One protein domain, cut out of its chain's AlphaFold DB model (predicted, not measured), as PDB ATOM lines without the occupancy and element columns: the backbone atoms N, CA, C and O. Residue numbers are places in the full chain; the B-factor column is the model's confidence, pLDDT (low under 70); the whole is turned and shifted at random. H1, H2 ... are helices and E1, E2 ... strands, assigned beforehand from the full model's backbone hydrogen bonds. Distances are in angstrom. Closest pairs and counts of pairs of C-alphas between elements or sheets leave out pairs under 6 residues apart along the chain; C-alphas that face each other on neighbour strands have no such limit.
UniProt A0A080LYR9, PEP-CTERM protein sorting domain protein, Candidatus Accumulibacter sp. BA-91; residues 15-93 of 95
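What this domain is: This is residues 15 to 93 of the 95 residues of the protein "PEP-CTERM protein sorting domain protein" of Candidatus Accumulibacter sp. BA-91 (UniProt A0A080LYR9). Picture a small head made of a three-stranded sheet and two long loops, with a long free arm that sticks out from it and ends in the single helix H1. The arm is residues 65 to 93, which stand free, and it makes much of the length; the helix meets no part of the head. The printed part has 79 residues, with E1, E2, E3 and H1 in that order along the chain, and the sheet runs E2, E1, E3, all antiparallel. The class is mixed, helices and strands, though under half of the residues, 33, are in named elements. The whole is extended, with a radius of gyration of the C-alphas of 22.7 A and spans of 75 by 25 by 18 A.

How they stand to each other: Start at Ala 15, where the inner strand E1, residues 15 to 18, begins. Next comes the edge strand E2, residues 24 to 29, antiparallel to E1 at 172 degrees; the two form a hairpin, and N 15 and O 28 are within hydrogen-bond range at 2.8 A, as are N 17 and O 26 at 2.9 A. Further on, the other edge strand E3, residues 49 to 53, is antiparallel to E1 at 154 degrees, with N 16 and O 51 within range at 2.8 A. Among the C-alphas that face each other, those of Ala 15 and Ile 52 are 4.3 A apart, and those of Asn 16 and Thr 27 are 4.4 A apart. E2 and E3 are apart. Last comes H1, residues 74 to 91, which is not on the sheet, with 0 pairs of C-alphas within 10 A, and is apart from E1 and E2. In H1, 13 of 14 O i to N i+4 pairs are within hydrogen-bond range.

Where its parts are: Find C-alpha 15 at (66.461, 92.756, 141.456); from there E1 runs 10.3 A to C-alpha 18. E2 runs 14.2 A from Leu 24 to Ala 29, and E3 runs 13.2 A from Ser 49 to Thr 53. Then look for C-alpha 74 at (48.318, 90.756, 112.731), where H1 begins; it runs 26.3 A to C-alpha 91 at (39.884, 84.877, 88.502).

The domain as a whole: The C-alphas farthest apart, those of Asn 33 and Lys 93, lie 75.6 A from each other. Without the free stretch, the body of 50 residues spans 33 by 19 by 18 A. The printed part has no cut. The link E1 to E2 is tight; E2 to E3, with 19 residues, and E3 to H1, with 20, are long. The mean pLDDT of the printed part is 84.0, and residues 31 to 36 and 92 to 93 of this model are under 70.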
ATOM      1  N   ALA A  15      67.116  92.357 142.688       89.69
ATOM      2  CA  ALA A  15      66.461  92.756 141.456       89.69
ATOM      3  C   ALA A  15      65.035  92.190 141.431       89.69
ATOM      4  O   ALA A  15      64.831  90.978 141.488       89.69
ATOM      5  N   ASN A  16      64.051  93.079 141.367       92.62
ATOM      6  CA  ASN A  16      62.631  92.754 141.331       92.62
ATOM      7  C   ASN A  16      62.085  93.047 139.940       92.62
ATOM      8  O   ASN A  16      62.437  94.069 139.357       92.62
ATOM      9  N   CYS A  17      61.202  92.200 139.421       93.38
ATOM     10  CA  CYS A  17      60.464  92.493 138.200       93.38
ATOM     11  C   CYS A  17      58.956  92.515 138.460       93.38
ATOM     12  O   CYS A  17      58.434  91.740 139.267       93.38
ATOM     13  N   PHE A  18      58.259  93.422 137.779       96.50
ATOM     14  CA  PHE A  18      56.845  93.703 138.009       96.50
ATOM     15  C   PHE A  18      56.036  93.641 136.717       96.50
ATOM     16  O   PHE A  18      56.557  93.879 135.627       96.50
ATOM     17  N   SER A  19      54.742  93.357 136.851       96.19
ATOM     18  CA  SER A  19      53.763  93.445 135.766       96.19
ATOM     19  C   SER A  19      53.401  94.898 135.437       96.19
ATOM     20  O   SER A  19      53.760  95.824 136.164       96.19
ATOM     21  N   ALA A  20      52.618  95.108 134.374       95.88
ATOM     22  CA  ALA A  20      52.098  96.431 134.004       95.88
ATOM     23  C   ALA A  20      51.232  97.084 135.101       95.88
ATOM     24  O   ALA A  20      51.139  98.305 135.176       95.88
ATOM     25  N   SER A  21      50.620  96.280 135.977       97.19
ATOM     26  CA  SER A  21      49.859  96.753 137.143       97.19
ATOM     27  C   SER A  21      50.719  96.866 138.406       97.19
ATOM     28  O   SER A  21      50.179  96.917 139.508       97.19
ATOM     29  N   HIS A  22      52.047  96.855 138.260       95.19
ATOM     30  CA  HIS A  22      53.013  96.915 139.356       95.19
ATOM     31  C   HIS A  22      52.873  95.763 140.372       95.19
ATOM     32  O   HIS A  22      53.163  95.897 141.558       95.19
ATOM     33  N   THR A  23      52.413  94.594 139.918       96.31
ATOM     34  CA  THR A  23      52.401  93.376 140.741       96.31
ATOM     35  C   THR A  23      53.769  92.715 140.668       96.31
ATOM     36  O   THR A  23      54.267  92.499 139.565       96.31
ATOM     37  N   LEU A  24      54.368  92.381 141.814       95.88
ATOM     38  CA  LEU A  24      55.649  91.673 141.863       95.88
ATOM     39  C   LEU A  24      55.517  90.300 141.191       95.88
ATOM     40  O   LEU A  24      54.685  89.489 141.595       95.88
ATOM     41  N   LEU A  25      56.341  90.048 140.176       95.88
ATOM     42  CA  LEU A  25      56.375  88.781 139.442       95.88
ATOM     43  C   LEU A  25      57.511  87.881 139.928       95.88
ATOM     44  O   LEU A  25      57.320  86.678 140.093       95.88
ATOM     45  N   GLN A  26      58.695  88.455 140.155       94.81
ATOM     46  CA  GLN A  26      59.879  87.711 140.581       94.81
ATOM     47  C   GLN A  26      60.850  88.623 141.335       94.81
ATOM     48  O   GLN A  26      61.001  89.799 141.005       94.81
ATOM     49  N   THR A  27      61.559  88.041 142.302       92.81
ATOM     50  CA  THR A  27      62.707  88.648 142.983       92.81
ATOM     51  C   THR A  27      63.919  87.745 142.814       92.81
ATOM     52  O   THR A  27      63.828  86.536 143.027       92.81
ATOM     53  N   ILE A  28      65.058  88.335 142.466       89.19
ATOM     54  CA  ILE A  28      66.361  87.675 142.428       89.19
ATOM     55  C   ILE A  28      67.290  88.421 143.378       89.19
ATOM     56  O   ILE A  28      67.413  89.642 143.308       89.19
ATOM     57  N   ALA A  29      67.936  87.693 144.283       85.81
ATOM     58  CA  ALA A  29      69.001  88.236 145.113       85.81
ATOM     59  C   ALA A  29      70.350  87.909 144.474       85.81
ATOM     60  O   ALA A  29      70.538  86.799 143.974       85.81
ATOM     61  N   SER A  30      71.286  88.857 144.529       78.62
ATOM     62  CA  SER A  30      72.678  88.594 144.175       78.62
ATOM     63  C   SER A  30      73.212  87.402 144.990       78.62
ATOM     64  O   SER A  30      72.931  87.307 146.200       78.62
ATOM     65  N   PRO A  31      73.940  86.466 144.354       69.62
ATOM     66  CA  PRO A  31      74.531  85.332 145.049       69.62
ATOM     67  C   PRO A  31      75.618  85.759 146.048       69.62
ATOM     68  O   PRO A  31      75.726  85.106 147.092       69.62
ATOM     69  N   ASP A  32      76.310  86.884 145.815       65.00
ATOM     70  CA  ASP A  32      77.549  87.242 146.510       65.00
ATOM     71  C   ASP A  32      77.566  88.649 147.140       65.00
ATOM     72  O   ASP A  32      76.886  89.584 146.732       65.00
ATOM     73  N   ASN A  33      78.413  88.801 148.164       58.25
ATOM     74  CA  ASN A  33      78.705  90.077 148.844       58.25
ATOM     75  C   ASN A  33      79.973  90.747 148.292       58.25
ATOM     76  O   ASN A  33      80.548  91.624 148.939       58.25
ATOM     77  N   GLY A  34      80.494  90.227 147.183       58.34
ATOM     78  CA  GLY A  34      81.813  90.542 146.657       58.34
ATOM     79  C   GLY A  34      81.719  91.463 145.453       58.34
ATOM     80  O   GLY A  34      80.858  91.288 144.601       58.34
ATOM     81  N   TYR A  35      82.619  92.440 145.389       60.25
ATOM     82  CA  TYR A  35      82.781  93.354 144.263       60.25
ATOM     83  C   TYR A  35      82.975  92.571 142.949       60.25
ATOM     84  O   TYR A  35      84.070  92.093 142.660       60.25
ATOM     85  N   GLY A  36      81.906  92.423 142.171       67.06
ATOM     86  CA  GLY A  36      81.875  91.674 140.919       67.06
ATOM     87  C   GLY A  36      80.610  91.980 140.117       67.06
ATOM     88  O   GLY A  36      79.663  92.571 140.637       67.06
ATOM     89  N   ASN A  37      80.611  91.616 138.834       74.12
ATOM     90  CA  ASN A  37      79.434  91.757 137.980       74.12
ATOM     91  C   ASN A  37      78.514  90.548 138.174       74.12
ATOM     92  O   ASN A  37      78.862  89.444 137.754       74.12
ATOM     93  N   ASP A  38      77.336  90.763 138.756       76.69
ATOM     94  CA  ASP A  38      76.299  89.736 138.844       76.69
ATOM     95  C   ASP A  38      75.444  89.710 137.578       76.69
ATOM     96  O   ASP A  38      74.786  90.693 137.230       76.69
ATOM     97  N   LEU A  39      75.411  88.556 136.913       77.56
ATOM     98  CA  LEU A  39      74.482  88.297 135.819       77.56
ATOM     99  C   LEU A  39      73.144  87.827 136.393       77.56
ATOM    100  O   LEU A  39      73.068  86.811 137.083       77.56
ATOM    101  N   VAL A  40      72.079  88.564 136.085       79.75
ATOM    102  CA  VAL A  40      70.725  88.304 136.581       79.75
ATOM    103  C   VAL A  40      69.800  88.041 135.397       79.75
ATOM    104  O   VAL A  40      69.740  88.846 134.470       79.75
ATOM    105  N   SER A  41      69.063  86.926 135.422       84.69
ATOM    106  CA  SER A  41      68.095  86.564 134.380       84.69
ATOM    107  C   SER A  41      66.704  86.321 134.963       84.69
ATOM    108  O   SER A  41      66.532  85.579 135.928       84.69
ATOM    109  N   PHE A  42      65.692  86.940 134.359       86.56
ATOM    110  CA  PHE A  42      64.294  86.760 134.742       86.56
ATOM    111  C   PHE A  42      63.614  85.765 133.806       86.56
ATOM    112  O   PHE A  42      63.782  85.840 132.589       86.56
ATOM    113  N   SER A  43      62.819  84.858 134.367       89.31
ATOM    114  CA  SER A  43      62.001  83.907 133.602       89.31
ATOM    115  C   SER A  43      60.509  84.246 133.643       89.31
ATOM    116  O   SER A  43      59.707  83.573 132.994       89.31
ATOM    117  N   ALA A  44      60.122  85.289 134.386       88.25
ATOM    118  CA  ALA A  44      58.746  85.762 134.448       88.25
ATOM    119  C   ALA A  44      58.256  86.313 133.095       88.25
ATOM    120  O   ALA A  44      58.963  87.037 132.394       88.25
ATOM    121  N   SER A  45      57.009  86.005 132.743       88.81
ATOM    122  CA  SER A  45      56.323  86.571 131.577       88.81
ATOM    123  C   SER A  45      55.608  87.876 131.925       88.81
ATOM    124  O   SER A  45      55.088  88.013 133.031       88.81
ATOM    125  N   GLY A  46      55.484  88.793 130.961       89.62
ATOM    126  CA  GLY A  46      54.713  90.031 131.148       89.62
ATOM    127  C   GLY A  46      55.407  91.070 132.034       89.62
ATOM    128  O   GLY A  46      54.734  91.865 132.689       89.62
ATOM    129  N   ILE A  47      56.742  91.052 132.065       91.19
ATOM    130  CA  ILE A  47      57.552  92.041 132.779       91.19
ATOM    131  C   ILE A  47      57.368  93.413 132.122       91.19
ATOM    132  O   ILE A  47      57.588  93.569 130.924       91.19
ATOM    133  N   SER A  48      56.988  94.403 132.924       93.75
ATOM    134  CA  SER A  48      56.854  95.805 132.521       93.75
ATOM    135  C   SER A  48      57.925  96.701 133.136       93.75
ATOM    136  O   SER A  48      58.269  97.716 132.537       93.75
ATOM    137  N   SER A  49      58.437  96.365 134.321       92.19
ATOM    138  CA  SER A  49      59.520  97.112 134.965       92.19
ATOM    139  C   SER A  49      60.440  96.190 135.759       92.19
ATOM    140  O   SER A  49      60.029  95.126 136.228       92.19
ATOM    141  N   ILE A  50      61.699  96.612 135.888       90.62
ATOM    142  CA  ILE A  50      62.723  95.966 136.708       90.62
ATOM    143  C   ILE A  50      63.285  97.027 137.653       90.62
ATOM    144  O   ILE A  50      63.682  98.102 137.210       90.62
ATOM    145  N   GLU A  51      63.333  96.713 138.942       91.31
ATOM    146  CA  GLU A  51      63.882  97.580 139.979       91.31
ATOM    147  C   GLU A  51      65.037  96.873 140.670       91.31
ATOM    148  O   GLU A  51      64.876  95.774 141.207       91.31
ATOM    149  N   ILE A  52      66.207  97.506 140.665       86.56
ATOM    150  CA  ILE A  52      67.405  96.963 141.295       86.56
ATOM    151  C   ILE A  52      67.764  97.849 142.480       86.56
ATOM    152  O   ILE A  52      67.995  99.047 142.334       86.56
ATOM    153  N   THR A  53      67.814  97.242 143.658       84.75
ATOM    154  CA  THR A  53      68.264  97.891 144.886       84.75
ATOM    155  C   THR A  53      69.660  97.384 145.197       84.75
ATOM    156  O   THR A  53      69.840  96.190 145.433       84.75
ATOM    157  N   ASN A  54      70.639  98.289 145.200       79.94
ATOM    158  CA  ASN A  54      71.996  98.000 145.641       79.94
ATOM    159  C   ASN A  54      72.329  98.878 146.867       79.94
ATOM    160  O   ASN A  54      72.237 100.102 146.779       79.94
ATOM    161  N   PRO A  55      72.689  98.278 148.010       78.00
ATOM    162  CA  PRO A  55      73.017  99.006 149.235       78.00
ATOM    163  C   PRO A  55      74.441  99.597 149.252       78.00
ATOM    164  O   PRO A  55      74.792 100.316 150.188       78.00
ATOM    165  N   PHE A  56      75.274  99.298 148.254       77.38
ATOM    166  CA  PHE A  56      76.667  99.726 148.153       77.38
ATOM    167  C   PHE A  56      76.817 100.973 147.261       77.38
ATOM    168  O   PHE A  56      76.211 101.084 146.195       77.38
ATOM    169  N   GLY A  57      77.658 101.922 147.685       74.62
ATOM    170  CA  GLY A  57      77.976 103.122 146.902       74.62
ATOM    171  C   GLY A  57      78.909 102.827 145.721       74.62
ATOM    172  O   GLY A  57      79.769 101.957 145.811       74.62
ATOM    173  N   GLY A  58      78.759 103.574 144.620       74.19
ATOM    174  CA  GLY A  58      79.599 103.422 143.420       74.19
ATOM    175  C   GLY A  58      79.228 102.235 142.523       74.19
ATOM    176  O   GLY A  58      80.014 101.852 141.661       74.19
ATOM    177  N   TRP A  59      78.049 101.647 142.726       76.19
ATOM    178  CA  TRP A  59      77.546 100.562 141.894       76.19
ATOM    179  C   TRP A  59      77.181 101.038 140.481       76.19
ATOM    180  O   TRP A  59      76.633 102.124 140.290       76.19
ATOM    181  N   LEU A  60      77.467 100.184 139.500       77.12
ATOM    182  CA  LEU A  60      77.124 100.357 138.095       77.12
ATOM    183  C   LEU A  60      76.188  99.221 137.686       77.12
ATOM    184  O   LEU A  60      76.397  98.074 138.080       77.12
ATOM    185  N   PHE A  61      75.189  99.531 136.866       79.50
ATOM    186  CA  PHE A  61      74.372  98.521 136.207       79.50
ATOM    187  C   PHE A  61      74.567  98.618 134.701       79.50
ATOM    188  O   PHE A  61      74.708  99.708 134.147       79.50
ATOM    189  N   ALA A  62      74.572  97.465 134.048       81.06
ATOM    190  CA  ALA A  62      74.558  97.354 132.604       81.06
ATOM    191  C   ALA A  62      73.397  96.447 132.212       81.06
ATOM    192  O   ALA A  62      73.079  95.487 132.916       81.06
ATOM    193  N   ILE A  63      72.752  96.784 131.103       81.31
ATOM    194  CA  ILE A  63      71.717  95.961 130.496       81.31
ATOM    195  C   ILE A  63      72.318  95.428 129.206       81.31
ATOM    196  O   ILE A  63      72.707  96.218 128.347       81.31
ATOM    197  N   ASP A  64      72.399  94.109 129.095       79.44
ATOM    198  CA  ASP A  64      72.920  93.432 127.914       79.44
ATOM    199  C   ASP A  64      71.969  92.306 127.486       79.44
ATOM    200  O   ASP A  64      71.198  91.793 128.299       79.44
ATOM    201  N   ASP A  65      72.003  91.960 126.199       76.25
ATOM    202  CA  ASP A  65      71.248  90.854 125.594       76.25
ATOM    203  C   ASP A  65      69.718  90.873 125.826       76.25
ATOM    204  O   ASP A  65      69.076  89.846 126.072       76.25
ATOM    205  N   LEU A  66      69.076  92.039 125.675       78.69
ATOM    206  CA  LEU A  66      67.611  92.129 125.692       78.69
ATOM    207  C   LEU A  66      66.988  91.372 124.507       78.69
ATOM    208  O   LEU A  66      67.125  91.766 123.348       78.69
ATOM    209  N   LYS A  67      66.235  90.309 124.809       77.88
ATOM    210  CA  LYS A  67      65.484  89.521 123.823       77.88
ATOM    211  C   LYS A  67      63.988  89.641 124.076       77.88
ATOM    212  O   LYS A  67      63.510  89.333 125.163       77.88
ATOM    213  N   PHE A  68      63.247  90.022 123.041       74.75
ATOM    214  CA  PHE A  68      61.789  90.101 123.070       74.75
ATOM    215  C   PHE A  68      61.210  89.139 122.037       74.75
ATOM    216  O   PHE A  68      61.591  89.170 120.869       74.75
ATOM    217  N   SER A  69      60.274  88.294 122.464       75.31
ATOM    218  CA  SER A  69      59.432  87.531 121.547       75.31
ATOM    219  C   SER A  69      58.134  88.303 121.369       75.31
ATOM    220  O   SER A  69      57.314  88.369 122.284       75.31
ATOM    221  N   VAL A  70      57.980  88.952 120.219       78.88
ATOM    222  CA  VAL A  70      56.734  89.625 119.852       78.88
ATOM    223  C   VAL A  70      55.977  88.673 118.929       78.88
ATOM    224  O   VAL A  70      56.532  88.307 117.889       78.88
ATOM    225  N   PRO A  71      54.750  88.242 119.284       76.31
ATOM    226  CA  PRO A  71      53.909  87.489 118.366       76.31
ATOM    227  C   PRO A  71      53.775  88.251 117.051       76.31
ATOM    228  O   PRO A  71      53.640  89.476 117.061       76.31
ATOM    229  N   GLU A  72      53.849  87.530 115.935       82.06
ATOM    230  CA  GLU A  72      53.791  88.111 114.596       82.06
ATOM    231  C   GLU A  72      52.676  89.165 114.499       82.06
ATOM    232  O   GLU A  72      51.540  88.898 114.910       82.06
ATOM    233  N   PRO A  73      52.965  90.370 113.971       80.75
ATOM    234  CA  PRO A  73      51.945  91.395 113.848       80.75
ATOM    235  C   PRO A  73      50.767  90.858 113.032       80.75
ATOM    236  O   PRO A  73      50.967  90.312 111.946       80.75
ATOM    237  N   GLY A  74      49.533  91.095 113.491       83.81
ATOM    238  CA  GLY A  74      48.318  90.756 112.731       83.81
ATOM    239  C   GLY A  74      48.300  91.348 111.310       83.81
ATOM    240  O   GLY A  74      47.580  90.870 110.437       83.81
ATOM    241  N   SER A  75      49.156  92.336 111.044       85.44
ATOM    242  CA  SER A  75      49.497  92.868 109.724       85.44
ATOM    243  C   SER A  75      49.922  91.793 108.716       85.44
ATOM    244  O   SER A  75      49.588  91.925 107.544       85.44
ATOM    245  N   LEU A  76      50.623  90.731 109.135       86.88
ATOM    246  CA  LEU A  76      51.003  89.616 108.253       86.88
ATOM    247  C   LEU A  76      49.793  88.763 107.869       86.88
ATOM    248  O   LEU A  76      49.644  88.395 106.704       86.88
ATOM    249  N   ALA A  77      48.885  88.520 108.817       88.12
ATOM    250  CA  ALA A  77      47.617  87.862 108.526       88.12
ATOM    251  C   ALA A  77      46.762  88.711 107.566       88.12
ATOM    252  O   ALA A  77      46.204  88.185 106.603       88.12
ATOM    253  N   LEU A  78      46.721  90.034 107.768       91.56
ATOM    254  CA  LEU A  78      46.045  90.972 106.867       91.56
ATOM    255  C   LEU A  78      46.691  91.034 105.482       91.56
ATOM    256  O   LEU A  78      45.978  91.055 104.482       91.56
ATOM    257  N   LEU A  79      48.022  91.028 105.405       93.12
ATOM    258  CA  LEU A  79      48.757  90.974 104.145       93.12
ATOM    259  C   LEU A  79      48.434  89.682 103.387       93.12
ATOM    260  O   LEU A  79      48.123  89.730 102.197       93.12
ATOM    261  N   GLY A  80      48.443  88.539 104.077       92.19
ATOM    262  CA  GLY A  80      48.045  87.255 103.507       92.19
ATOM    263  C   GLY A  80      46.607  87.278 102.990       92.19
ATOM    264  O   GLY A  80      46.351  86.900 101.846       92.19
ATOM    265  N   LEU A  81      45.673  87.806 103.783       93.06
ATOM    266  CA  LEU A  81      44.272  87.946 103.386       93.06
ATOM    267  C   LEU A  81      44.105  88.871 102.170       93.06
ATOM    268  O   LEU A  81      43.349  88.554 101.251       93.06
ATOM    269  N   ALA A  82      44.838  89.985 102.129       95.12
ATOM    270  CA  ALA A  82      44.828  90.919 101.008       95.12
ATOM    271  C   ALA A  82      45.341  90.255  99.721       95.12
ATOM    272  O   ALA A  82      44.715  90.387  98.668       95.12
ATOM    273  N   LEU A  83      46.431  89.488  99.801       94.50
ATOM    274  CA  LEU A  83      46.977  88.744  98.662       94.50
ATOM    275  C   LEU A  83      45.993  87.691  98.143       94.50
ATOM    276  O   LEU A  83      45.779  87.598  96.933       94.50
ATOM    277  N   VAL A  84      45.340  86.945  99.041       94.69
ATOM    278  CA  VAL A  84      44.289  85.983  98.674       94.69
ATOM    279  C   VAL A  84      43.106  86.693  98.006       94.69
ATOM    280  O   VAL A  84      42.622  86.237  96.968       94.69
ATOM    281  N   GLY A  85      42.679  87.844  98.534       94.12
ATOM    282  CA  GLY A  85      41.620  88.665  97.942       94.12
ATOM    283  C   GLY A  85      41.964  89.168  96.535       94.12
ATOM    284  O   GLY A  85      41.137  89.095  95.622       94.12
ATOM    285  N   ILE A  86      43.203  89.618  96.319       94.06
ATOM    286  CA  ILE A  86      43.695  90.060  95.005       94.06
ATOM    287  C   ILE A  86      43.781  88.882  94.023       94.06
ATOM    288  O   ILE A  86      43.376  89.009  92.867       94.06
ATOM    289  N   ALA A  87      44.274  87.722  94.459       91.44
ATOM    290  CA  ALA A  87      44.337  86.532  93.613       91.44
ATOM    291  C   ALA A  87      42.932  86.045  93.208       91.44
ATOM    292  O   ALA A  87      42.696  85.709  92.045       91.44
ATOM    293  N   GLY A  88      41.979  86.064  94.146       90.44
ATOM    294  CA  GLY A  88      40.586  85.694  93.900       90.44
ATOM    295  C   GLY A  88      39.848  86.660  92.968       90.44
ATOM    296  O   GLY A  88      39.057  86.218  92.132       90.44
ATOM    297  N   SER A  89      40.119  87.967  93.053       89.12
ATOM    298  CA  SER A  89      39.461  88.970  92.203       89.12
ATOM    299  C   SER A  89      39.884  88.876  90.733       89.12
ATOM    300  O   SER A  89      39.050  89.057  89.846       89.12
ATOM    301  N   ARG A  90      41.138  88.493  90.449       83.00
ATOM    302  CA  ARG A  90      41.621  88.281  89.071       83.00
ATOM    303  C   ARG A  90      40.930  87.110  88.370       83.00
ATOM    304  O   ARG A  90      40.665  87.206  87.175       83.00
ATOM    305  N   LYS A  91      40.577  86.039  89.094       76.31
ATOM    306  CA  LYS A  91      39.884  84.877  88.502       76.31
ATOM    307  C   LYS A  91      38.461  85.186  88.036       76.31
ATOM    308  O   LYS A  91      38.007  84.576  87.081       76.31
ATOM    309  N   ARG A  92      37.779  86.154  88.659       69.25
ATOM    310  CA  ARG A  92      36.418  86.558  88.258       69.25
ATOM    311  C   ARG A  92      36.377  87.419  86.997       69.25
ATOM    312  O   ARG A  92      35.308  87.598  86.442       69.25
ATOM    313  N   LYS A  93      37.513  87.986  86.582       60.47
ATOM    314  CA  LYS A  93      37.607  88.836  85.385       60.47
ATOM    315  C   LYS A  93      38.084  88.069  84.143       60.47
ATOM    316  O   LYS A  93      38.001  88.598  83.043       60.47
TER     317      LYS A  93